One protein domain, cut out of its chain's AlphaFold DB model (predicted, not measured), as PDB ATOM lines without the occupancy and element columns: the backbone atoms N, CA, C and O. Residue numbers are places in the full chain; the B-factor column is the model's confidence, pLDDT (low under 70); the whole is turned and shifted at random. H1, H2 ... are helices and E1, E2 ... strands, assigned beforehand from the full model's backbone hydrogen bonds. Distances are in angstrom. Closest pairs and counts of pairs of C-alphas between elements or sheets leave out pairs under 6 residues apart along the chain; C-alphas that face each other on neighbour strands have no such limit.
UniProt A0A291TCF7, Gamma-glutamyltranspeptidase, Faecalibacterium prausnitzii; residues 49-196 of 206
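AT A GLANCE: This is residues 49 to 196 of the 206 residues of the protein "Gamma-glutamyltranspeptidase" of Faecalibacterium prausnitzii (UniProt A0A291TCF7). Two sheets lie face to face as a sandwich, a strongly twisted one of five strands and a smaller one of four, with their strands nearly in line. Two short helices, H1 and H2, cover parts of the five-stranded sheet's other face, and residues 130 to 135, in the link of the hairpin E4 and E5, stick out from the body. The printed part has 148 residues, with two named helices and nine named strands in the order H1 E1 H2 E2 E3 E4 E5 E6 E7 E8 E9. One sheet runs E2 E6 E3 E1 E9 and is mixed; the other runs E5 E4 E7 E8, all antiparallel. The class is mixed, helices and strands, with under half of the residues in named elements; the whole is compact, with a radius of gyration of the C-alphas of 14.4 A and spans of 41 by 39 by 33 A.

IN THESE COORDINATES: H1, residues 49 to 57, begins with C-alpha 49 at (-119.221, -81.747, -54.291) and is 12.5 A long. E1, residues 62 to 74, is the longest strand, 25.5 A from first to last C-alpha, and bends by 112 degrees at residue 71. H2, residues 77 to 83, measures 9.9 A. E2 holds residues 100 to 102. E3, residues 107 to 115, is 21.8 A long and bends by 56 degrees at residue 110. E4, residues 121 to 126, is 16.7 A long, and E5, residues 139 to 143, 11.3 A. E6, residues 149 to 154, measures 15.7 A, and E7, residues 162 to 167, 16.2 A, its C-alpha 167 at (-107.579, -77.238, -68.809). E8 is residues 173 to 176. E9, residues 193 to 195, ends with C-alpha 195 at (-124.673, -71.750, -64.115).

HOW THE PARTS SIT: In the five-stranded sheet E2 and E9 are the edge strands. E3 is antiparallel to E1, with N 65 and O 112 2.9 A apart, within hydrogen-bond range. E6 is antiparallel to E3, with N 151 and O 111 at 2.8 A. E2 is parallel to E6, with N 101 and O 150 at 2.8 A, and E9 is parallel to E1, with N 64 and O 194 at 2.9 A. E1, H2 and E2 form a split strand-helix-strand unit, two strands running the same way with a helix between them along the chain and E6 and E3 between them in the sheet; its crossover is right-handed. H1 and H2 are on the same face of this sheet. H2 has a height over the sheet of 8.0 A and lies over E3, across the strands at 68 degrees on the local plane; its closest C-alphas to E3 are those of Leu 81 and Leu 110, 7.5 A. H1, at a height over the sheet of 9.1 A, lies over E1 and only just over E9, on which 3 of its C-alphas fall; it runs slantwise to the strands, at 35 degrees to E1 on the local plane. In both helices every O i to N i+4 pair is within hydrogen-bond range. In the other sheet E4 and E7 are antiparallel inner strands, with N 123 and O 165 at 2.8 A. The hairpin E4 and E5 has N 143 and O 122 at 2.8 A, and the hairpin E7 and E8 has N 166 and O 174 at 2.8 A. The parts of the two sheets that face each other are 9.9 A centre to centre, with their strands at 10 degrees.

THE WHOLE: The two C-alphas farthest apart are those of Glu 86 and His 134, 42.2 A. The printed part has no cut. The long links are H2 to E2, E4 to E5 and E8 to E9. The mean pLDDT of the printed part is 92.4; residues 85 and 157 are under 70.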
ATOM      1  N   ALA A  49    -119.152 -80.387 -53.760       94.12
ATOM      2  CA  ALA A  49    -119.221 -81.747 -54.291       94.12
ATOM      3  C   ALA A  49    -120.568 -82.053 -54.973       94.12
ATOM      4  O   ALA A  49    -120.582 -82.696 -56.020       94.12
ATOM      5  N   GLN A  50    -121.683 -81.566 -54.420       93.56
ATOM      6  CA  GLN A  50    -123.005 -81.718 -55.040       93.56
ATOM      7  C   GLN A  50    -123.112 -80.917 -56.341       93.56
ATOM      8  O   GLN A  50    -123.568 -81.460 -57.345       93.56
ATOM      9  N   LEU A  51    -122.626 -79.671 -56.356       94.81
ATOM     10  CA  LEU A  51    -122.600 -78.854 -57.576       94.81
ATOM     11  C   LEU A  51    -121.755 -79.506 -58.675       94.81
ATOM     12  O   LEU A  51    -122.176 -79.571 -59.825       94.81
ATOM     13  N   ARG A  52    -120.595 -80.067 -58.314       95.88
ATOM     14  CA  ARG A  52    -119.764 -80.852 -59.238       95.88
ATOM     15  C   ARG A  52    -120.501 -82.050 -59.804       95.88
ATOM     16  O   ARG A  52    -120.476 -82.253 -61.010       95.88
ATOM     17  N   GLN A  53    -121.150 -82.830 -58.945       96.06
ATOM     18  CA  GLN A  53    -121.873 -84.021 -59.371       96.06
ATOM     19  C   GLN A  53    -122.991 -83.674 -60.364       96.06
ATOM     20  O   GLN A  53    -123.179 -84.386 -61.348       96.06
ATOM     21  N   GLN A  54    -123.725 -82.587 -60.121       95.50
ATOM     22  CA  GLN A  54    -124.782 -82.136 -61.023       95.50
ATOM     23  C   GLN A  54    -124.212 -81.609 -62.347       95.50
ATOM     24  O   GLN A  54    -124.664 -82.020 -63.413       95.50
ATOM     25  N   ALA A  55    -123.168 -80.780 -62.294       95.62
ATOM     26  CA  ALA A  55    -122.500 -80.266 -63.488       95.62
ATOM     27  C   ALA A  55    -121.885 -81.385 -64.348       95.62
ATOM     28  O   ALA A  55    -121.954 -81.343 -65.574       95.62
ATOM     29  N   GLU A  56    -121.331 -82.425 -63.718       95.06
ATOM     30  CA  GLU A  56    -120.806 -83.605 -64.410       95.06
ATOM     31  C   GLU A  56    -121.919 -84.376 -65.139       95.06
ATOM     32  O   GLU A  56    -121.733 -84.783 -66.285       95.06
ATOM     33  N   GLN A  57    -123.101 -84.517 -64.527       96.00
ATOM     34  CA  GLN A  57    -124.272 -85.122 -65.179       96.00
ATOM     35  C   GLN A  57    -124.751 -84.307 -66.385       96.00
ATOM     36  O   GLN A  57    -125.208 -84.887 -67.371       96.00
ATOM     37  N   ASN A  58    -124.597 -82.984 -66.325       95.00
ATOM     38  CA  ASN A  58    -124.893 -82.073 -67.427       95.00
ATOM     39  C   ASN A  58    -123.796 -82.062 -68.512       95.00
ATOM     40  O   ASN A  58    -123.991 -81.481 -69.578       95.00
ATOM     41  N   GLY A  59    -122.658 -82.730 -68.282       93.69
ATOM     42  CA  GLY A  59    -121.525 -82.776 -69.211       93.69
ATOM     43  C   GLY A  59    -120.654 -81.513 -69.203       93.69
ATOM     44  O   GLY A  59    -119.882 -81.296 -70.142       93.69
ATOM     45  N   SER A  60    -120.773 -80.690 -68.161       95.75
ATOM     46  CA  SER A  60    -120.033 -79.441 -67.997       95.75
ATOM     47  C   SER A  60    -118.611 -79.673 -67.483       95.75
ATOM     48  O   SER A  60    -118.299 -80.675 -66.839       95.75
ATOM     49  N   LEU A  61    -117.725 -78.724 -67.780       95.69
ATOM     50  CA  LEU A  61    -116.320 -78.711 -67.361       95.69
ATOM     51  C   LEU A  61    -116.049 -77.669 -66.273       95.69
ATOM     52  O   LEU A  61    -115.130 -77.838 -65.470       95.69
ATOM     53  N   ALA A  62    -116.855 -76.613 -66.225       96.94
ATOM     54  CA  ALA A  62    -116.777 -75.552 -65.236       96.94
ATOM     55  C   ALA A  62    -118.146 -75.270 -64.619       96.94
ATOM     56  O   ALA A  62    -119.188 -75.550 -65.211       96.94
ATOM     57  N   VAL A  63    -118.111 -74.679 -63.432       97.38
ATOM     58  CA  VAL A  63    -119.263 -74.123 -62.734       97.38
ATOM     59  C   VAL A  63    -119.047 -72.624 -62.539       97.38
ATOM     60  O   VAL A  63    -117.942 -72.198 -62.188       97.38
ATOM     61  N   VAL A  64    -120.109 -71.841 -62.741       97.69
ATOM     62  CA  VAL A  64    -120.185 -70.419 -62.396       97.69
ATOM     63  C   VAL A  64    -121.340 -70.156 -61.434       97.69
ATOM     64  O   VAL A  64    -122.447 -70.662 -61.608       97.69
ATOM     65  N   LEU A  65    -121.074 -69.356 -60.405       95.81
ATOM     66  CA  LEU A  65    -122.086 -68.742 -59.556       95.81
ATOM     67  C   LEU A  65    -121.831 -67.237 -59.551       95.81
ATOM     68  O   LEU A  65    -120.764 -66.793 -59.137       95.81
ATOM     69  N   TYR A  66    -122.801 -66.448 -59.980       95.12
ATOM     70  CA  TYR A  66    -122.825 -65.013 -59.747       95.12
ATOM     71  C   TYR A  66    -123.387 -64.746 -58.350       95.12
ATOM     72  O   TYR A  66    -124.509 -65.140 -58.036       95.12
ATOM     73  N   LEU A  67    -122.582 -64.104 -57.506       94.31
ATOM     74  CA  LEU A  67    -122.893 -63.869 -56.093       94.31
ATOM     75  C   LEU A  67    -123.511 -62.489 -55.848       94.31
ATOM     76  O   LEU A  67    -124.141 -62.260 -54.815       94.31
ATOM     77  N   GLY A  68    -123.336 -61.570 -56.798       93.38
ATOM     78  CA  GLY A  68    -123.880 -60.221 -56.747       93.38
ATOM     79  C   GLY A  68    -122.913 -59.174 -57.289       93.38
ATOM     80  O   GLY A  68    -121.827 -59.490 -57.776       93.38
ATOM     81  N   SER A  69    -123.331 -57.911 -57.203       93.25
ATOM     82  CA  SER A  69    -122.517 -56.767 -57.607       93.25
ATOM     83  C   SER A  69    -122.434 -55.714 -56.520       93.25
ATOM     84  O   SER A  69    -123.425 -55.421 -55.851       93.25
ATOM     85  N   VAL A  70    -121.274 -55.076 -56.423       94.06
ATOM     86  CA  VAL A  70    -121.050 -53.910 -55.574       94.06
ATOM     87  C   VAL A  70    -121.327 -52.599 -56.326       94.06
ATOM     88  O   VAL A  70    -121.168 -52.512 -57.555       94.06
ATOM     89  N   PRO A  71    -121.777 -51.546 -55.616       90.69
ATOM     90  CA  PRO A  71    -122.133 -50.277 -56.245       90.69
ATOM     91  C   PRO A  71    -120.916 -49.559 -56.836       90.69
ATOM     92  O   PRO A  71    -121.006 -49.010 -57.935       90.69
ATOM     93  N   GLU A  72    -119.782 -49.602 -56.140       92.62
ATOM     94  CA  GLU A  72    -118.538 -48.957 -56.546       92.62
ATOM     95  C   GLU A  72    -117.480 -49.999 -56.891       92.62
ATOM     96  O   GLU A  72    -117.400 -51.063 -56.281       92.62
ATOM     97  N   ARG A  73    -116.657 -49.678 -57.890       94.88
ATOM     98  CA  ARG A  73    -115.521 -50.506 -58.290       94.88
ATOM     99  C   ARG A  73    -114.542 -50.630 -57.120       94.88
ATOM    100  O   ARG A  73    -114.107 -49.616 -56.583       94.88
ATOM    101  N   THR A  74    -114.146 -51.856 -56.792       96.62
ATOM    102  CA  THR A  74    -113.168 -52.156 -55.735       96.62
ATOM    103  C   THR A  74    -112.251 -53.307 -56.147       96.62
ATOM    104  O   THR A  74    -112.568 -54.063 -57.060       96.62
ATOM    105  N   ALA A  75    -111.093 -53.424 -55.503       97.19
ATOM    106  CA  ALA A  75    -110.203 -54.582 -55.622       97.19
ATOM    107  C   ALA A  75    -110.213 -55.456 -54.353       97.19
ATOM    108  O   ALA A  75    -109.521 -56.467 -54.297       97.19
ATOM    109  N   ASP A  76    -110.986 -55.059 -53.339       97.44
ATOM    110  CA  ASP A  76    -111.130 -55.791 -52.084       97.44
ATOM    111  C   ASP A  76    -112.260 -56.821 -52.213       97.44
ATOM    112  O   ASP A  76    -113.443 -56.472 -52.212       97.44
ATOM    113  N   VAL A  77    -111.878 -58.086 -52.396       97.44
ATOM    114  CA  VAL A  77    -112.815 -59.199 -52.606       97.44
ATOM    115  C   VAL A  77    -113.602 -59.509 -51.336       97.44
ATOM    116  O   VAL A  77    -114.791 -59.804 -51.427       97.44
ATOM    117  N   ASP A  78    -112.971 -59.421 -50.164       95.25
ATOM    118  CA  ASP A  78    -113.621 -59.738 -48.892       95.25
ATOM    119  C   ASP A  78    -114.612 -58.635 -48.513       95.25
ATOM    120  O   ASP A  78    -115.766 -58.931 -48.217       95.25
ATOM    121  N   ALA A  79    -114.235 -57.360 -48.661       95.12
ATOM    122  CA  ALA A  79    -115.176 -56.256 -48.469       95.12
ATOM    123  C   ALA A  79    -116.339 -56.305 -49.476       95.12
ATOM    124  O   ALA A  79    -117.476 -55.971 -49.130       95.12
ATOM    125  N   ALA A  80    -116.074 -56.723 -50.721       95.50
ATOM    126  CA  ALA A  80    -117.132 -56.930 -51.700       95.50
ATOM    127  C   ALA A  80    -118.080 -58.047 -51.254       95.50
ATOM    128  O   ALA A  80    -119.287 -57.817 -51.219       95.50
ATOM    129  N   LEU A  81    -117.551 -59.206 -50.858       93.81
ATOM    130  CA  LEU A  81    -118.339 -60.330 -50.357       93.81
ATOM    131  C   LEU A  81    -119.179 -59.946 -49.129       93.81
ATOM    132  O   LEU A  81    -120.374 -60.217 -49.122       93.81
ATOM    133  N   ASP A  82    -118.589 -59.259 -48.148       92.62
ATOM    134  CA  ASP A  82    -119.264 -58.812 -46.921       92.62
ATOM    135  C   ASP A  82    -120.400 -57.814 -47.197       92.62
ATOM    136  O   ASP A  82    -121.386 -57.746 -46.458       92.62
ATOM    137  N   SER A  83    -120.274 -57.015 -48.261       91.81
ATOM    138  CA  SER A  83    -121.306 -56.053 -48.661       91.81
ATOM    139  C   SER A  83    -122.522 -56.708 -49.324       91.81
ATOM    140  O   SER A  83    -123.613 -56.128 -49.338       91.81
ATOM    141  N   LEU A  84    -122.347 -57.913 -49.874       87.75
ATOM    142  CA  LEU A  84    -123.433 -58.700 -50.435       87.75
ATOM    143  C   LEU A  84    -124.147 -59.391 -49.264       87.75
ATOM    144  O   LEU A  84    -123.571 -60.233 -48.583       87.75
ATOM    145  N   GLN A  85    -125.404 -59.008 -49.011       68.62
ATOM    146  CA  GLN A  85    -126.253 -59.601 -47.961       68.62
ATOM    147  C   GLN A  85    -126.298 -61.145 -48.059       68.62
ATOM    148  O   GLN A  85    -125.959 -61.699 -49.100       68.62
ATOM    149  N   GLU A  86    -126.719 -61.819 -46.977       73.38
ATOM    150  CA  GLU A  86    -126.650 -63.279 -46.748       73.38
ATOM    151  C   GLU A  86    -126.504 -64.146 -48.014       73.38
ATOM    152  O   GLU A  86    -127.460 -64.392 -48.753       73.38
ATOM    153  N   GLN A  87    -125.283 -64.643 -48.237       77.94
ATOM    154  CA  GLN A  87    -124.989 -65.549 -49.339       77.94
ATOM    155  C   GLN A  87    -125.714 -66.877 -49.125       77.94
ATOM    156  O   GLN A  87    -125.526 -67.532 -48.092       77.94
ATOM    157  N   PRO A  88    -126.499 -67.342 -50.108       76.69
ATOM    158  CA  PRO A  88    -127.246 -68.572 -49.925       76.69
ATOM    159  C   PRO A  88    -126.345 -69.821 -50.047       76.69
ATOM    160  O   PRO A  88    -126.743 -70.932 -49.696       76.69
ATOM    161  N   TRP A  89    -125.100 -69.628 -50.490       85.75
ATOM    162  CA  TRP A  89    -124.061 -70.639 -50.633       85.75
ATOM    163  C   TRP A  89    -123.154 -70.658 -49.405       85.75
ATOM    164  O   TRP A  89    -122.182 -69.914 -49.336       85.75
ATOM    165  N   GLN A  90    -123.438 -71.532 -48.438       86.56
ATOM    166  CA  GLN A  90    -122.671 -71.586 -47.183       86.56
ATOM    167  C   GLN A  90    -121.164 -71.799 -47.407       86.56
ATOM    168  O   GLN A  90    -120.356 -71.176 -46.728       86.56
ATOM    169  N   PHE A  91    -120.782 -72.606 -48.405       91.44
ATOM    170  CA  PHE A  91    -119.371 -72.888 -48.692       91.44
ATOM    171  C   PHE A  91    -118.583 -71.662 -49.181       91.44
ATOM    172  O   PHE A  91    -117.358 -71.696 -49.153       91.44
ATOM    173  N   VAL A  92    -119.247 -70.597 -49.652       92.56
ATOM    174  CA  VAL A  92    -118.568 -69.392 -50.158       92.56
ATOM    175  C   VAL A  92    -117.762 -68.713 -49.053       92.56
ATOM    176  O   VAL A  92    -116.641 -68.275 -49.301       92.56
ATOM    177  N   ALA A  93    -118.295 -68.687 -47.829       88.50
ATOM    178  CA  ALA A  93    -117.597 -68.139 -46.668       88.50
ATOM    179  C   ALA A  93    -116.351 -68.961 -46.285       88.50
ATOM    180  O   ALA A  93    -115.410 -68.416 -45.713       88.50
ATOM    181  N   ASP A  94    -116.327 -70.248 -46.641       91.12
ATOM    182  CA  ASP A  94    -115.240 -71.178 -46.319       91.12
ATOM    183  C   ASP A  94    -114.124 -71.200 -47.383       91.12
ATOM    184  O   ASP A  94    -113.093 -71.845 -47.179       91.12
ATOM    185  N   ILE A  95    -114.298 -70.516 -48.524       94.44
ATOM    186  CA  ILE A  95    -113.259 -70.431 -49.563       94.44
ATOM    187  C   ILE A  95    -112.038 -69.715 -48.957       94.44
ATOM    188  O   ILE A  95    -112.208 -68.640 -48.377       94.44
ATOM    189  N   PRO A  96    -110.805 -70.223 -49.110       94.00
ATOM    190  CA  PRO A  96    -109.632 -69.647 -48.450       94.00
ATOM    191  C   PRO A  96    -109.159 -68.326 -49.092       94.00
ATOM    192  O   PRO A  96    -109.528 -67.979 -50.215       94.00
ATOM    193  N   ALA A  97    -108.353 -67.553 -48.359       93.88
ATOM    194  CA  ALA A  97    -107.947 -66.199 -48.755       93.88
ATOM    195  C   ALA A  97    -107.051 -66.159 -50.010       93.88
ATOM    196  O   ALA A  97    -107.127 -65.226 -50.802       93.88
ATOM    197  N   ASP A  98    -106.237 -67.188 -50.236       95.50
ATOM    198  CA  ASP A  98    -105.430 -67.364 -51.451       95.50
ATOM    199  C   ASP A  98    -106.269 -67.718 -52.694       95.50
ATOM    200  O   ASP A  98    -105.756 -67.737 -53.810       95.50
ATOM    201  N   HIS A  99    -107.577 -67.921 -52.513       97.75
ATOM    202  CA  HIS A  99    -108.574 -68.132 -53.562       97.75
ATOM    203  C   HIS A  99    -109.455 -66.888 -53.767       97.75
ATOM    204  O   HIS A  99    -110.570 -66.972 -54.284       97.75
ATOM    205  N   ARG A 100    -108.972 -65.718 -53.339       97.62
ATOM    206  CA  ARG A 100    -109.559 -64.405 -53.624       97.62
ATOM    207  C   ARG A 100    -108.783 -63.761 -54.764       97.62
ATOM    208  O   ARG A 100    -107.589 -63.503 -54.641       97.62
ATOM    209  N   VAL A 101    -109.456 -63.486 -55.873       98.38
ATOM    210  CA  VAL A 101    -108.847 -62.893 -57.065       98.38
ATOM    211  C   VAL A 101    -109.634 -61.653 -57.450       98.38
ATOM    212  O   VAL A 101    -110.850 -61.699 -57.603       98.38
ATOM    213  N   ALA A 102    -108.936 -60.540 -57.636       98.00
ATOM    214  CA  ALA A 102    -109.509 -59.329 -58.198       98.00
ATOM    215  C   ALA A 102    -108.877 -59.041 -59.557       98.00
ATOM    216  O   ALA A 102    -107.671 -59.226 -59.750       98.00
ATOM    217  N   ALA A 103    -109.683 -58.543 -60.493       96.75
ATOM    218  CA  ALA A 103    -109.158 -57.941 -61.704       96.75
ATOM    219  C   ALA A 103    -108.197 -56.787 -61.336       96.75
ATOM    220  O   ALA A 103    -108.434 -56.078 -60.354       96.75
ATOM    221  N   PRO A 104    -107.126 -56.540 -62.110       93.69
ATOM    222  CA  PRO A 104    -106.115 -55.529 -61.777       93.69
ATOM    223  C   PRO A 104    -106.663 -54.116 -61.595       93.69
ATOM    224  O   PRO A 104    -106.134 -53.336 -60.808       93.69
ATOM    225  N   GLY A 105    -107.708 -53.779 -62.352       92.81
ATOM    226  CA  GLY A 105    -108.414 -52.506 -62.251       92.81
ATOM    227  C   GLY A 105    -109.541 -52.511 -61.219       92.81
ATOM    228  O   GLY A 105    -110.343 -51.578 -61.225       92.81
ATOM    229  N   GLY A 106    -109.651 -53.553 -60.395       94.94
ATOM    230  CA  GLY A 106    -110.824 -53.839 -59.582       94.94
ATOM    231  C   GLY A 106    -112.051 -54.207 -60.416       94.94
ATOM    232  O   GLY A 106    -112.091 -54.037 -61.636       94.94
ATOM    233  N   GLY A 107    -113.080 -54.679 -59.730       95.81
ATOM    234  CA  GLY A 107    -114.327 -55.132 -60.318       95.81
ATOM    235  C   GLY A 107    -115.542 -54.604 -59.577       95.81
ATOM    236  O   GLY A 107    -115.436 -53.911 -58.561       95.81
ATOM    237  N   ARG A 108    -116.709 -54.929 -60.125       95.56
ATOM    238  CA  ARG A 108    -117.999 -54.736 -59.460       95.56
ATOM    239  C   ARG A 108    -118.779 -56.030 -59.340       95.56
ATOM    240  O   ARG A 108    -119.595 -56.123 -58.439       95.56
ATOM    241  N   GLU A 109    -118.529 -56.998 -60.207       95.88
ATOM    242  CA  GLU A 109    -119.236 -58.270 -60.245       95.88
ATOM    243  C   GLU A 109    -118.430 -59.322 -59.485       95.88
ATOM    244  O   GLU A 109    -117.237 -59.496 -59.744       95.88
ATOM    245  N   LEU A 110    -119.079 -60.013 -58.546       96.69
ATOM    246  CA  LEU A 110    -118.470 -61.095 -57.783       96.69
ATOM    247  C   LEU A 110    -118.982 -62.448 -58.282       96.69
ATOM    248  O   LEU A 110    -120.185 -62.723 -58.274       96.69
ATOM    249  N   TYR A 111    -118.047 -63.306 -58.669       97.56
ATOM    250  CA  TYR A 111    -118.295 -64.666 -59.126       97.56
ATOM    251  C   TYR A 111    -117.594 -65.683 -58.228       97.56
ATOM    252  O   TYR A 111    -116.499 -65.437 -57.739       97.56
ATOM    253  N   CYS A 112    -118.185 -66.864 -58.082       97.50
ATOM    254  CA  CYS A 112    -117.511 -68.068 -57.617       97.50
ATOM    255  C   CYS A 112    -117.356 -69.034 -58.797       97.50
ATOM    256  O   CYS A 112    -118.341 -69.381 -59.450       97.50
ATOM    257  N   LEU A 113    -116.124 -69.473 -59.062       98.06
ATOM    258  CA  LEU A 113    -115.776 -70.332 -60.197       98.06
ATOM    259  C   LEU A 113    -115.043 -71.588 -59.725       98.06
ATOM    260  O   LEU A 113    -114.238 -71.530 -58.795       98.06
ATOM    261  N   PHE A 114    -115.274 -72.725 -60.381       97.56
ATOM    262  CA  PHE A 114    -114.439 -73.919 -60.214       97.56
ATOM    263  C   PHE A 114    -114.567 -74.888 -61.386       97.56
ATOM    264  O   PHE A 114    -115.592 -74.947 -62.063       97.56
ATOM    265  N   ALA A 115    -113.527 -75.699 -61.583       96.81
ATOM    266  CA  ALA A 115    -113.593 -76.853 -62.469       96.81
ATOM    267  C   ALA A 115    -114.449 -77.975 -61.851       96.81
ATOM    268  O   ALA A 115    -114.401 -78.231 -60.637       96.81
ATOM    269  N   VAL A 116    -115.213 -78.664 -62.703       95.69
ATOM    270  CA  VAL A 116    -116.091 -79.779 -62.318       95.69
ATOM    271  C   VAL A 116    -115.266 -80.948 -61.789       95.69
ATOM    272  O   VAL A 116    -115.469 -81.391 -60.660       95.69
ATOM    273  N   SER A 117    -114.259 -81.387 -62.545       94.62
ATOM    274  CA  SER A 117    -113.258 -82.331 -62.053       94.62
ATOM    275  C   SER A 117    -112.265 -81.606 -61.146       94.62
ATOM    276  O   SER A 117    -111.619 -80.646 -61.558       94.62
ATOM    277  N   SER A 118    -112.071 -82.102 -59.924       92.38
ATOM    278  CA  SER A 118    -111.065 -81.563 -58.995       92.38
ATOM    279  C   SER A 118    -109.615 -81.801 -59.437       92.38
ATOM    280  O   SER A 118    -108.698 -81.301 -58.794       92.38
ATOM    281  N   ARG A 119    -109.392 -82.573 -60.511       93.38
ATOM    282  CA  ARG A 119    -108.066 -82.792 -61.112       93.38
ATOM    283  C   ARG A 119    -107.751 -81.817 -62.243       93.38
ATOM    284  O   ARG A 119    -106.610 -81.778 -62.699       93.38
ATOM    285  N   ASP A 120    -108.755 -81.100 -62.732       95.19
ATOM    286  CA  ASP A 120    -108.576 -80.137 -63.807       95.19
ATOM    287  C   ASP A 120    -108.035 -78.822 -63.240       95.19
ATOM    288  O   ASP A 120    -108.213 -78.508 -62.063       95.19
ATOM    289  N   THR A 121    -107.331 -78.060 -64.075       95.75
ATOM    290  CA  THR A 121    -106.727 -76.791 -63.648       95.75
ATOM    291  C   THR A 121    -107.570 -75.621 -64.126       95.75
ATOM    292  O   THR A 121    -107.850 -75.530 -65.321       95.75
ATOM    293  N   LEU A 122    -107.927 -74.716 -63.215       97.19
ATOM    294  CA  LEU A 122    -108.575 -73.445 -63.529       97.19
ATOM    295  C   LEU A 122    -107.535 -72.324 -63.518       97.19
ATOM    296  O   LEU A 122    -106.844 -72.124 -62.521       97.19
ATOM    297  N   PHE A 123    -107.467 -71.560 -64.598       97.00
ATOM    298  CA  PHE A 123    -106.687 -70.336 -64.681       97.00
ATOM    299  C   PHE A 123    -107.594 -69.126 -64.830       97.00
ATOM    300  O   PHE A 123    -108.637 -69.208 -65.479       97.00
ATOM    301  N   LEU A 124    -107.151 -67.997 -64.287       97.69
ATOM    302  CA  LEU A 124    -107.734 -66.688 -64.551       97.69
ATOM    303  C   LEU A 124    -106.651 -65.789 -65.135       97.69
ATOM    304  O   LEU A 124    -105.582 -65.633 -64.542       97.69
ATOM    305  N   TYR A 125    -106.939 -65.199 -66.286       96.25
ATOM    306  CA  TYR A 125    -106.071 -64.254 -66.971       96.25
ATOM    307  C   TYR A 125    -106.776 -62.915 -67.122       96.25
ATOM    308  O   TYR A 125    -107.998 -62.864 -67.270       96.25
ATOM    309  N   GLU A 126    -106.005 -61.835 -67.181       95.19
ATOM    310  CA  GLU A 126    -106.509 -60.598 -67.774       95.19
ATOM    311  C   GLU A 126    -107.018 -60.879 -69.186       95.19
ATOM    312  O   GLU A 126    -106.385 -61.599 -69.965       95.19
ATOM    313  N   LYS A 127    -108.178 -60.320 -69.524       91.19
ATOM    314  CA  LYS A 127    -108.698 -60.429 -70.875       91.19
ATOM    315  C   LYS A 127    -107.726 -59.750 -71.825       91.19
ATOM    316  O   LYS A 127    -107.333 -58.601 -71.640       91.19
ATOM    317  N   GLN A 128    -107.345 -60.498 -72.846       85.69
ATOM    318  CA  GLN A 128    -106.408 -60.043 -73.849       85.69
ATOM    319  C   GLN A 128    -106.943 -58.818 -74.597       85.69
ATOM    320  O   GLN A 128    -108.095 -58.804 -75.038       85.69
ATOM    321  N   ASP A 129    -106.075 -57.822 -74.788       82.31
ATOM    322  CA  ASP A 129    -106.364 -56.669 -75.631       82.31
ATOM    323  C   ASP A 129    -106.479 -57.117 -77.101       82.31
ATOM    324  O   ASP A 129    -105.497 -57.619 -77.667       82.31
ATOM    325  N   PRO A 130    -107.639 -56.926 -77.758       82.06
ATOM    326  CA  PRO A 130    -107.809 -57.257 -79.170       82.06
ATOM    327  C   PRO A 130    -106.827 -56.525 -80.096       82.06
ATOM    328  O   PRO A 130    -106.563 -57.003 -81.200       82.06
ATOM    329  N   GLN A 131    -106.274 -55.383 -79.671       84.81
ATOM    330  CA  GLN A 131    -105.239 -54.655 -80.409       84.81
ATOM    331  C   GLN A 131    -103.898 -55.406 -80.434       84.81
ATOM    332  O   GLN A 131    -103.097 -55.192 -81.345       84.81
ATOM    333  N   TYR A 132    -103.667 -56.323 -79.487       83.38
ATOM    334  CA  TYR A 132    -102.443 -57.117 -79.365       83.38
ATOM    335  C   TYR A 132    -102.761 -58.627 -79.308       83.38
ATOM    336  O   TYR A 132    -102.518 -59.287 -78.293       83.38
ATOM    337  N   PRO A 133    -103.234 -59.231 -80.420       79.38
ATOM    338  CA  PRO A 133    -103.751 -60.606 -80.473       79.38
ATOM    339  C   PRO A 133    -102.702 -61.709 -80.223       79.38
ATOM    340  O   PRO A 133    -103.048 -62.881 -80.104       79.38
ATOM    341  N   HIS A 134    -101.423 -61.356 -80.087       84.00
ATOM    342  CA  HIS A 134    -100.342 -62.298 -79.774       84.00
ATOM    343  C   HIS A 134     -99.809 -62.177 -78.342       84.00
ATOM    344  O   HIS A 134     -98.903 -62.920 -77.971       84.00
ATOM    345  N   GLN A 135    -100.333 -61.242 -77.545       81.50
ATOM    346  CA  GLN A 135     -99.955 -61.088 -76.144       81.50
ATOM    347  C   GLN A 135    -100.987 -61.781 -75.262       81.50
ATOM    348  O   GLN A 135    -102.129 -61.341 -75.177       81.50
ATOM    349  N   THR A 136    -100.592 -62.863 -74.598       78.81
ATOM    350  CA  THR A 136    -101.425 -63.468 -73.557       78.81
ATOM    351  C   THR A 136    -101.574 -62.478 -72.405       78.81
ATOM    352  O   THR A 136    -100.593 -61.856 -71.992       78.81
ATOM    353  N   GLY A 137    -102.797 -62.324 -71.894       87.81
ATOM    354  CA  GLY A 137    -103.033 -61.532 -70.693       87.81
ATOM    355  C   GLY A 137    -102.261 -62.082 -69.494       87.81
ATOM    356  O   GLY A 137    -101.875 -63.253 -69.462       87.81
ATOM    357  N   ARG A 138    -102.006 -61.234 -68.495       93.19
ATOM    358  CA  ARG A 138    -101.299 -61.648 -67.278       93.19
ATOM    359  C   ARG A 138    -102.101 -62.725 -66.546       93.19
ATOM    360  O   ARG A 138    -103.302 -62.564 -66.346       93.19
ATOM    361  N   GLU A 139    -101.425 -63.791 -66.123       96.19
ATOM    362  CA  GLU A 139    -101.995 -64.790 -65.214       96.19
ATOM    363  C   GLU A 139    -102.226 -64.152 -63.842       96.19
ATOM    364  O   GLU A 139    -101.306 -63.586 -63.248       96.19
ATOM    365  N   LEU A 140    -103.458 -64.234 -63.353       97.19
ATOM    366  CA  LEU A 140    -103.857 -63.743 -62.038       97.19
ATOM    367  C   LEU A 140    -103.998 -64.883 -61.031       97.19
ATOM    368  O   LEU A 140    -103.850 -64.661 -59.832       97.19
ATOM    369  N   TYR A 141    -104.306 -66.090 -61.510       97.69
ATOM    370  CA  TYR A 141    -104.550 -67.254 -60.667       97.69
ATOM    371  C   TYR A 141    -104.370 -68.570 -61.434       97.69
ATOM    372  O   TYR A 141    -104.745 -68.666 -62.604       97.69
ATOM    373  N   CYS A 142    -103.869 -69.592 -60.733       96.44
ATOM    374  CA  CYS A 142    -103.772 -70.980 -61.185       96.44
ATOM    375  C   CYS A 142    -104.205 -71.925 -60.049       96.44
ATOM    376  O   CYS A 142    -103.438 -72.191 -59.124       96.44
ATOM    377  N   GLY A 143    -105.424 -72.456 -60.131       93.25
ATOM    378  CA  GLY A 143    -105.988 -73.398 -59.164       93.25
ATOM    379  C   GLY A 143    -105.873 -74.842 -59.640       93.25
ATOM    380  O   GLY A 143    -106.405 -75.187 -60.696       93.25
ATOM    381  N   ARG A 144    -105.198 -75.694 -58.859       90.81
ATOM    382  CA  ARG A 144    -104.942 -77.123 -59.168       90.81
ATOM    383  C   ARG A 144    -105.467 -78.099 -58.117       90.81
ATOM    384  O   ARG A 144    -105.308 -79.306 -58.258       90.81
ATOM    385  N   ASP A 145    -106.028 -77.578 -57.041       89.50
ATOM    386  CA  ASP A 145    -106.502 -78.326 -55.878       89.50
ATOM    387  C   ASP A 145    -108.012 -78.614 -55.930       89.50
ATOM    388  O   ASP A 145    -108.564 -79.272 -55.048       89.50
ATOM    389  N   GLY A 146    -108.690 -78.118 -56.968       87.31
ATOM    390  CA  GLY A 146    -110.133 -78.216 -57.100       87.31
ATOM    391  C   GLY A 146    -110.887 -77.391 -56.055       87.31
ATOM    392  O   GLY A 146    -112.069 -77.653 -55.831       87.31
ATOM    393  N   GLN A 147    -110.275 -76.414 -55.400       95.00
ATOM    394  CA  GLN A 147    -111.028 -75.479 -54.569       95.00
ATOM    395  C   GLN A 147    -111.682 -74.395 -55.446       95.00
ATOM    396  O   GLN A 147    -111.131 -74.027 -56.491       95.00
ATOM    397  N   PRO A 148    -112.865 -73.886 -55.061       97.44
ATOM    398  CA  PRO A 148    -113.451 -72.713 -55.696       97.44
ATOM    399  C   PRO A 148    -112.575 -71.473 -55.579       97.44
ATOM    400  O   PRO A 148    -111.763 -71.362 -54.666       97.44
ATOM    401  N   VAL A 149    -112.759 -70.535 -56.503       98.44
ATOM    402  CA  VAL A 149    -112.140 -69.207 -56.475       98.44
ATOM    403  C   VAL A 149    -113.228 -68.145 -56.487       98.44
ATOM    404  O   VAL A 149    -114.190 -68.252 -57.252       98.44
ATOM    405  N   LEU A 150    -113.075 -67.123 -55.646       98.12
ATOM    406  CA  LEU A 150    -113.860 -65.900 -55.739       98.12
ATOM    407  C   LEU A 150    -113.150 -64.924 -56.661       98.12
ATOM    408  O   LEU A 150    -112.000 -64.560 -56.424       98.12
ATOM    409  N   LEU A 151    -113.852 -64.505 -57.705       98.56
ATOM    410  CA  LEU A 151    -113.380 -63.555 -58.690       98.56
ATOM    411  C   LEU A 151    -114.212 -62.276 -58.614       98.56
ATOM    412  O   LEU A 151    -115.406 -62.300 -58.901       98.56
ATOM    413  N   LEU A 152    -113.561 -61.161 -58.290       98.19
ATOM    414  CA  LEU A 152    -114.115 -59.818 -58.418       98.19
ATOM    415  C   LEU A 152    -113.616 -59.187 -59.723       98.19
ATOM    416  O   LEU A 152    -112.434 -58.865 -59.852       98.19
ATOM    417  N   CYS A 153    -114.504 -59.001 -60.694       97.44
ATOM    418  CA  CYS A 153    -114.151 -58.515 -62.029       97.44
ATOM    419  C   CYS A 153    -115.195 -57.543 -62.587       97.44
ATOM    420  O   CYS A 153    -116.150 -57.165 -61.904       97.44
ATOM    421  N   ASN A 154    -114.976 -57.091 -63.819       95.19
ATOM    422  CA  ASN A 154    -115.925 -56.310 -64.606       95.19
ATOM    423  C   ASN A 154    -116.344 -55.017 -63.896       95.19
ATOM    424  O   ASN A 154    -117.461 -54.849 -63.406       95.19
ATOM    425  N   GLY A 155    -115.429 -54.050 -63.831       85.50
ATOM    426  CA  GLY A 155    -115.748 -52.743 -63.245       85.50
ATOM    427  C   GLY A 155    -116.759 -51.912 -64.059       85.50
ATOM    428  O   GLY A 155    -117.214 -50.866 -63.589       85.50
ATOM    429  N   THR A 156    -117.095 -52.353 -65.272       79.19
ATOM    430  CA  THR A 156    -118.177 -51.840 -66.123       79.19
ATOM    431  C   THR A 156    -118.945 -53.027 -66.711       79.19
ATOM    432  O   THR A 156    -118.280 -53.910 -67.251       79.19
ATOM    433  N   PRO A 157    -120.293 -53.034 -66.682       68.44
ATOM    434  CA  PRO A 157    -121.091 -54.204 -67.081       68.44
ATOM    435  C   PRO A 157    -120.841 -54.705 -68.512       68.44
ATOM    436  O   PRO A 157    -120.938 -55.894 -68.786       68.44
ATOM    437  N   ASP A 158    -120.491 -53.804 -69.435       76.69
ATOM    438  CA  ASP A 158    -120.434 -54.119 -70.870       76.69
ATOM    439  C   ASP A 158    -119.051 -54.580 -71.355       76.69
ATOM    440  O   ASP A 158    -118.855 -54.839 -72.543       76.69
ATOM    441  N   THR A 159    -118.038 -54.604 -70.487       85.25
ATOM    442  CA  THR A 159    -116.659 -54.901 -70.897       85.25
ATOM    443  C   THR A 159    -116.019 -55.845 -69.897       85.25
ATOM    444  O   THR A 159    -115.447 -55.375 -68.909       85.25
ATOM    445  N   PRO A 160    -116.098 -57.167 -70.134       91.62
ATOM    446  CA  PRO A 160    -115.432 -58.104 -69.258       91.62
ATOM    447  C   PRO A 160    -113.918 -57.946 -69.339       91.62
ATOM    448  O   PRO A 160    -113.368 -57.788 -70.430       91.62
ATOM    449  N   ASP A 161    -113.249 -58.026 -68.196       94.56
ATOM    450  CA  ASP A 161    -111.809 -57.787 -68.068       94.56
ATOM    451  C   ASP A 161    -111.007 -59.046 -67.709       94.56
ATOM    452  O   ASP A 161    -109.778 -58.989 -67.675       94.56
ATOM    453  N   ILE A 162    -111.676 -60.196 -67.546       96.50
ATOM    454  CA  ILE A 162    -111.065 -61.497 -67.237       96.50
ATOM    455  C   ILE A 162    -111.421 -62.569 -68.277       96.50
ATOM    456  O   ILE A 162    -112.508 -62.589 -68.862       96.50
ATOM    457  N   THR A 163    -110.484 -63.491 -68.496       96.19
ATOM    458  CA  THR A 163    -110.707 -64.774 -69.173       96.19
ATOM    459  C   THR A 163    -110.412 -65.912 -68.200       96.19
ATOM    460  O   THR A 163    -109.303 -66.016 -67.676       96.19
ATOM    461  N   ALA A 164    -111.403 -66.762 -67.956       97.31
ATOM    462  CA  ALA A 164    -111.259 -68.008 -67.224       97.31
ATOM    463  C   ALA A 164    -110.959 -69.145 -68.204       97.31
ATOM    464  O   ALA A 164    -111.561 -69.211 -69.273       97.31
ATOM    465  N   VAL A 165    -110.025 -70.027 -67.847       96.38
ATOM    466  CA  VAL A 165    -109.639 -71.173 -68.676       96.38
ATOM    467  C   VAL A 165    -109.566 -72.429 -67.821       96.38
ATOM    468  O   VAL A 165    -108.760 -72.500 -66.895       96.38
ATOM    469  N   VAL A 166    -110.365 -73.444 -68.145       96.75
ATOM    470  CA  VAL A 166    -110.224 -74.792 -67.583       96.75
ATOM    471  C   VAL A 166    -109.445 -75.663 -68.557       96.75
ATOM    472  O   VAL A 166    -109.891 -75.906 -69.678       96.75
ATOM    473  N   TYR A 167    -108.298 -76.175 -68.113       93.44
ATOM    474  CA  TYR A 167    -107.579 -77.238 -68.809       93.44
ATOM    475  C   TYR A 167    -107.977 -78.581 -68.220       93.44
ATOM    476  O   TYR A 167    -107.615 -78.922 -67.089       93.44
ATOM    477  N   CYS A 168    -108.714 -79.347 -69.015       86.62
ATOM    478  CA  CYS A 168    -109.127 -80.679 -68.644       86.62
ATOM    479  C   CYS A 168    -107.966 -81.659 -68.801       86.62
ATOM    480  O   CYS A 168    -107.277 -81.689 -69.824       86.62
ATOM    481  N   THR A 169    -107.817 -82.546 -67.825       82.06
ATOM    482  CA  THR A 169    -106.886 -83.682 -67.885       82.06
ATOM    483  C   THR A 169    -107.145 -84.617 -69.076       82.06
ATOM    484  O   THR A 169    -106.255 -85.366 -69.477       82.06
ATOM    485  N   THR A 170    -108.329 -84.540 -69.695       81.88
ATOM    486  CA  THR A 170    -108.686 -85.263 -70.929       81.88
ATOM    487  C   THR A 170    -108.207 -84.585 -72.222       81.88
ATOM    488  O   THR A 170    -108.406 -85.135 -73.303       81.88
ATOM    489  N   GLY A 171    -107.569 -83.410 -72.138       81.12
ATOM    490  CA  GLY A 171    -107.011 -82.679 -73.283       81.12
ATOM    491  C   GLY A 171    -107.937 -81.627 -73.906       81.12
ATOM    492  O   GLY A 171    -107.565 -81.009 -74.901       81.12
ATOM    493  N   ARG A 172    -109.128 -81.399 -73.340       80.19
ATOM    494  CA  ARG A 172    -110.014 -80.283 -73.716       80.19
ATOM    495  C   ARG A 172    -109.625 -79.020 -72.946       80.19
ATOM    496  O   ARG A 172    -109.378 -79.096 -71.747       80.19
ATOM    497  N   ALA A 173    -109.625 -77.872 -73.614       88.56
ATOM    498  CA  ALA A 173    -109.596 -76.568 -72.960       88.56
ATOM    499  C   ALA A 173    -110.964 -75.896 -73.129       88.56
ATOM    500  O   ALA A 173    -111.590 -76.040 -74.181       88.56
ATOM    501  N   LEU A 174    -111.421 -75.208 -72.089       95.12
ATOM    502  CA  LEU A 174    -112.617 -74.372 -72.105       95.12
ATOM    503  C   LEU A 174    -112.219 -72.981 -71.635       95.12
ATOM    504  O   LEU A 174    -111.835 -72.827 -70.478       95.12
ATOM    505  N   ASP A 175    -112.314 -71.993 -72.514       94.50
ATOM    506  CA  ASP A 175    -112.080 -70.588 -72.213       94.50
ATOM    507  C   ASP A 175    -113.375 -69.775 -72.304       94.50
ATOM    508  O   ASP A 175    -114.209 -69.988 -73.183       94.50
ATOM    509  N   TRP A 176    -113.567 -68.846 -71.366       96.25
ATOM    510  CA  TRP A 176    -114.699 -67.923 -71.381       96.25
ATOM    511  C   TRP A 176    -114.411 -66.650 -70.587       96.25
ATOM    512  O   TRP A 176    -113.524 -66.612 -69.738       96.25
ATOM    513  N   SER A 177    -115.194 -65.598 -70.824       95.69
ATOM    514  CA  SER A 177    -115.210 -64.408 -69.966       95.69
ATOM    515  C   SER A 177    -116.446 -64.447 -69.061       95.69
ATOM    516  O   SER A 177    -117.556 -64.397 -69.596       95.69
ATOM    517  N   PRO A 178    -116.298 -64.512 -67.723       96.00
ATOM    518  CA  PRO A 178    -117.409 -64.271 -66.807       96.00
ATOM    519  C   PRO A 178    -117.985 -62.876 -67.058       96.00
ATOM    520  O   PRO A 178    -117.240 -61.899 -67.072       96.00
ATOM    521  N   GLN A 179    -119.286 -62.792 -67.320       94.50
ATOM    522  CA  GLN A 179    -120.016 -61.541 -67.524       94.50
ATOM    523  C   GLN A 179    -121.515 -61.799 -67.412       94.50
ATOM    524  O   GLN A 179    -121.982 -62.913 -67.682       94.50
ATOM    525  N   LEU A 180    -122.276 -60.763 -67.078       93.06
ATOM    526  CA  LEU A 180    -123.729 -60.814 -67.137       93.06
ATOM    527  C   LEU A 180    -124.241 -60.538 -68.550       93.06
ATOM    528  O   LEU A 180    -123.714 -59.724 -69.305       93.06
ATOM    529  N   SER A 181    -125.335 -61.200 -68.898       90.56
ATOM    530  CA  SER A 181    -126.150 -60.815 -70.036       90.56
ATOM    531  C   SER A 181    -126.925 -59.546 -69.693       90.56
ATOM    532  O   SER A 181    -127.711 -59.526 -68.742       90.56
ATOM    533  N   ALA A 182    -126.783 -58.508 -70.519       86.62
ATOM    534  CA  ALA A 182    -127.523 -57.256 -70.360       86.62
ATOM    535  C   ALA A 182    -129.054 -57.438 -70.412       86.62
ATOM    536  O   ALA A 182    -129.791 -56.599 -69.899       86.62
ATOM    537  N   SER A 183    -129.550 -58.518 -71.027       86.75
ATOM    538  CA  SER A 183    -130.988 -58.777 -71.156       86.75
ATOM    539  C   SER A 183    -131.583 -59.569 -69.995       86.75
ATOM    540  O   SER A 183    -132.765 -59.404 -69.704       86.75
ATOM    541  N   THR A 184    -130.799 -60.430 -69.339       88.50
ATOM    542  CA  THR A 184    -131.306 -61.341 -68.297       88.50
ATOM    543  C   THR A 184    -130.752 -61.045 -66.909       88.50
ATOM    544  O   THR A 184    -131.306 -61.535 -65.930       88.50
ATOM    545  N   GLY A 185    -129.658 -60.284 -66.801       87.88
ATOM    546  CA  GLY A 185    -128.961 -60.059 -65.533       87.88
ATOM    547  C   GLY A 185    -128.361 -61.331 -64.922       87.88
ATOM    548  O   GLY A 185    -128.020 -61.333 -63.747       87.88
ATOM    549  N   SER A 186    -128.261 -62.414 -65.699       90.81
ATOM    550  CA  SER A 186    -127.626 -63.686 -65.321       90.81
ATOM    551  C   SER A 186    -126.335 -63.880 -66.123       90.81
ATOM    552  O   SER A 186    -126.193 -63.231 -67.166       90.81
ATOM    553  N   PRO A 187    -125.406 -64.751 -65.690       94.69
ATOM    554  CA  PRO A 187    -124.245 -65.122 -66.491       94.69
ATOM    555  C   PRO A 187    -124.602 -65.447 -67.947       94.69
ATOM    556  O   PRO A 187    -125.614 -66.088 -68.234       94.69
ATOM    557  N   VAL A 188    -123.774 -64.988 -68.889       95.44
ATOM    558  CA  VAL A 188    -123.929 -65.365 -70.302       95.44
ATOM    559  C   VAL A 188    -123.711 -66.880 -70.439       95.44
ATOM    560  O   VAL A 188    -122.666 -67.363 -70.004       95.44
ATOM    561  N   PRO A 189    -124.643 -67.634 -71.059       95.25
ATOM    562  CA  PRO A 189    -124.477 -69.072 -71.243       95.25
ATOM    563  C   PRO A 189    -123.260 -69.398 -72.110       95.25
ATOM    564  O   PRO A 189    -123.079 -68.820 -73.184       95.25
ATOM    565  N   VAL A 190    -122.458 -70.364 -71.665       96.56
ATOM    566  CA  VAL A 190    -121.285 -70.869 -72.387       96.56
ATOM    567  C   VAL A 190    -121.351 -72.389 -72.406       96.56
ATOM    568  O   VAL A 190    -121.585 -73.019 -71.377       96.56
ATOM    569  N   GLU A 191    -121.142 -72.997 -73.573       95.75
ATOM    570  CA  GLU A 191    -121.104 -74.455 -73.687       95.75
ATOM    571  C   GLU A 191    -120.009 -75.036 -72.780       95.75
ATOM    572  O   GLU A 191    -118.840 -74.667 -72.873       95.75
ATOM    573  N   GLY A 192    -120.390 -75.960 -71.897       95.44
ATOM    574  CA  GLY A 192    -119.477 -76.569 -70.932       95.44
ATOM    575  C   GLY A 192    -119.297 -75.787 -69.626       95.44
ATOM    576  O   GLY A 192    -118.543 -76.255 -68.771       95.44
ATOM    577  N   VAL A 193    -119.984 -74.657 -69.435       97.56
ATOM    578  CA  VAL A 193    -120.094 -73.966 -68.142       97.56
ATOM    579  C   VAL A 193    -121.518 -74.125 -67.620       97.56
ATOM    580  O   VAL A 193    -122.467 -73.728 -68.291       97.56
ATOM    581  N   ASP A 194    -121.669 -74.687 -66.421       96.81
ATOM    582  CA  ASP A 194    -122.967 -74.786 -65.750       96.81
ATOM    583  C   ASP A 194    -123.179 -73.597 -64.804       96.81
ATOM    584  O   ASP A 194    -122.299 -73.277 -63.997       96.81
ATOM    585  N   ASP A 195    -124.329 -72.933 -64.910       96.06
ATOM    586  CA  ASP A 195    -124.673 -71.750 -64.115       96.06
ATOM    587  C   ASP A 195    -125.579 -72.127 -62.941       96.06
ATOM    588  O   ASP A 195    -126.736 -72.512 -63.118       96.06
ATOM    589  N   PHE A 196    -125.059 -71.962 -61.726       94.12
ATOM    590  CA  PHE A 196    -125.788 -72.226 -60.491       94.12
ATOM    591  C   PHE A 196    -126.235 -70.963 -59.755       94.12
ATOM    592  O   PHE A 196    -126.762 -71.075 -58.658       94.12
TER     593      PHE A 196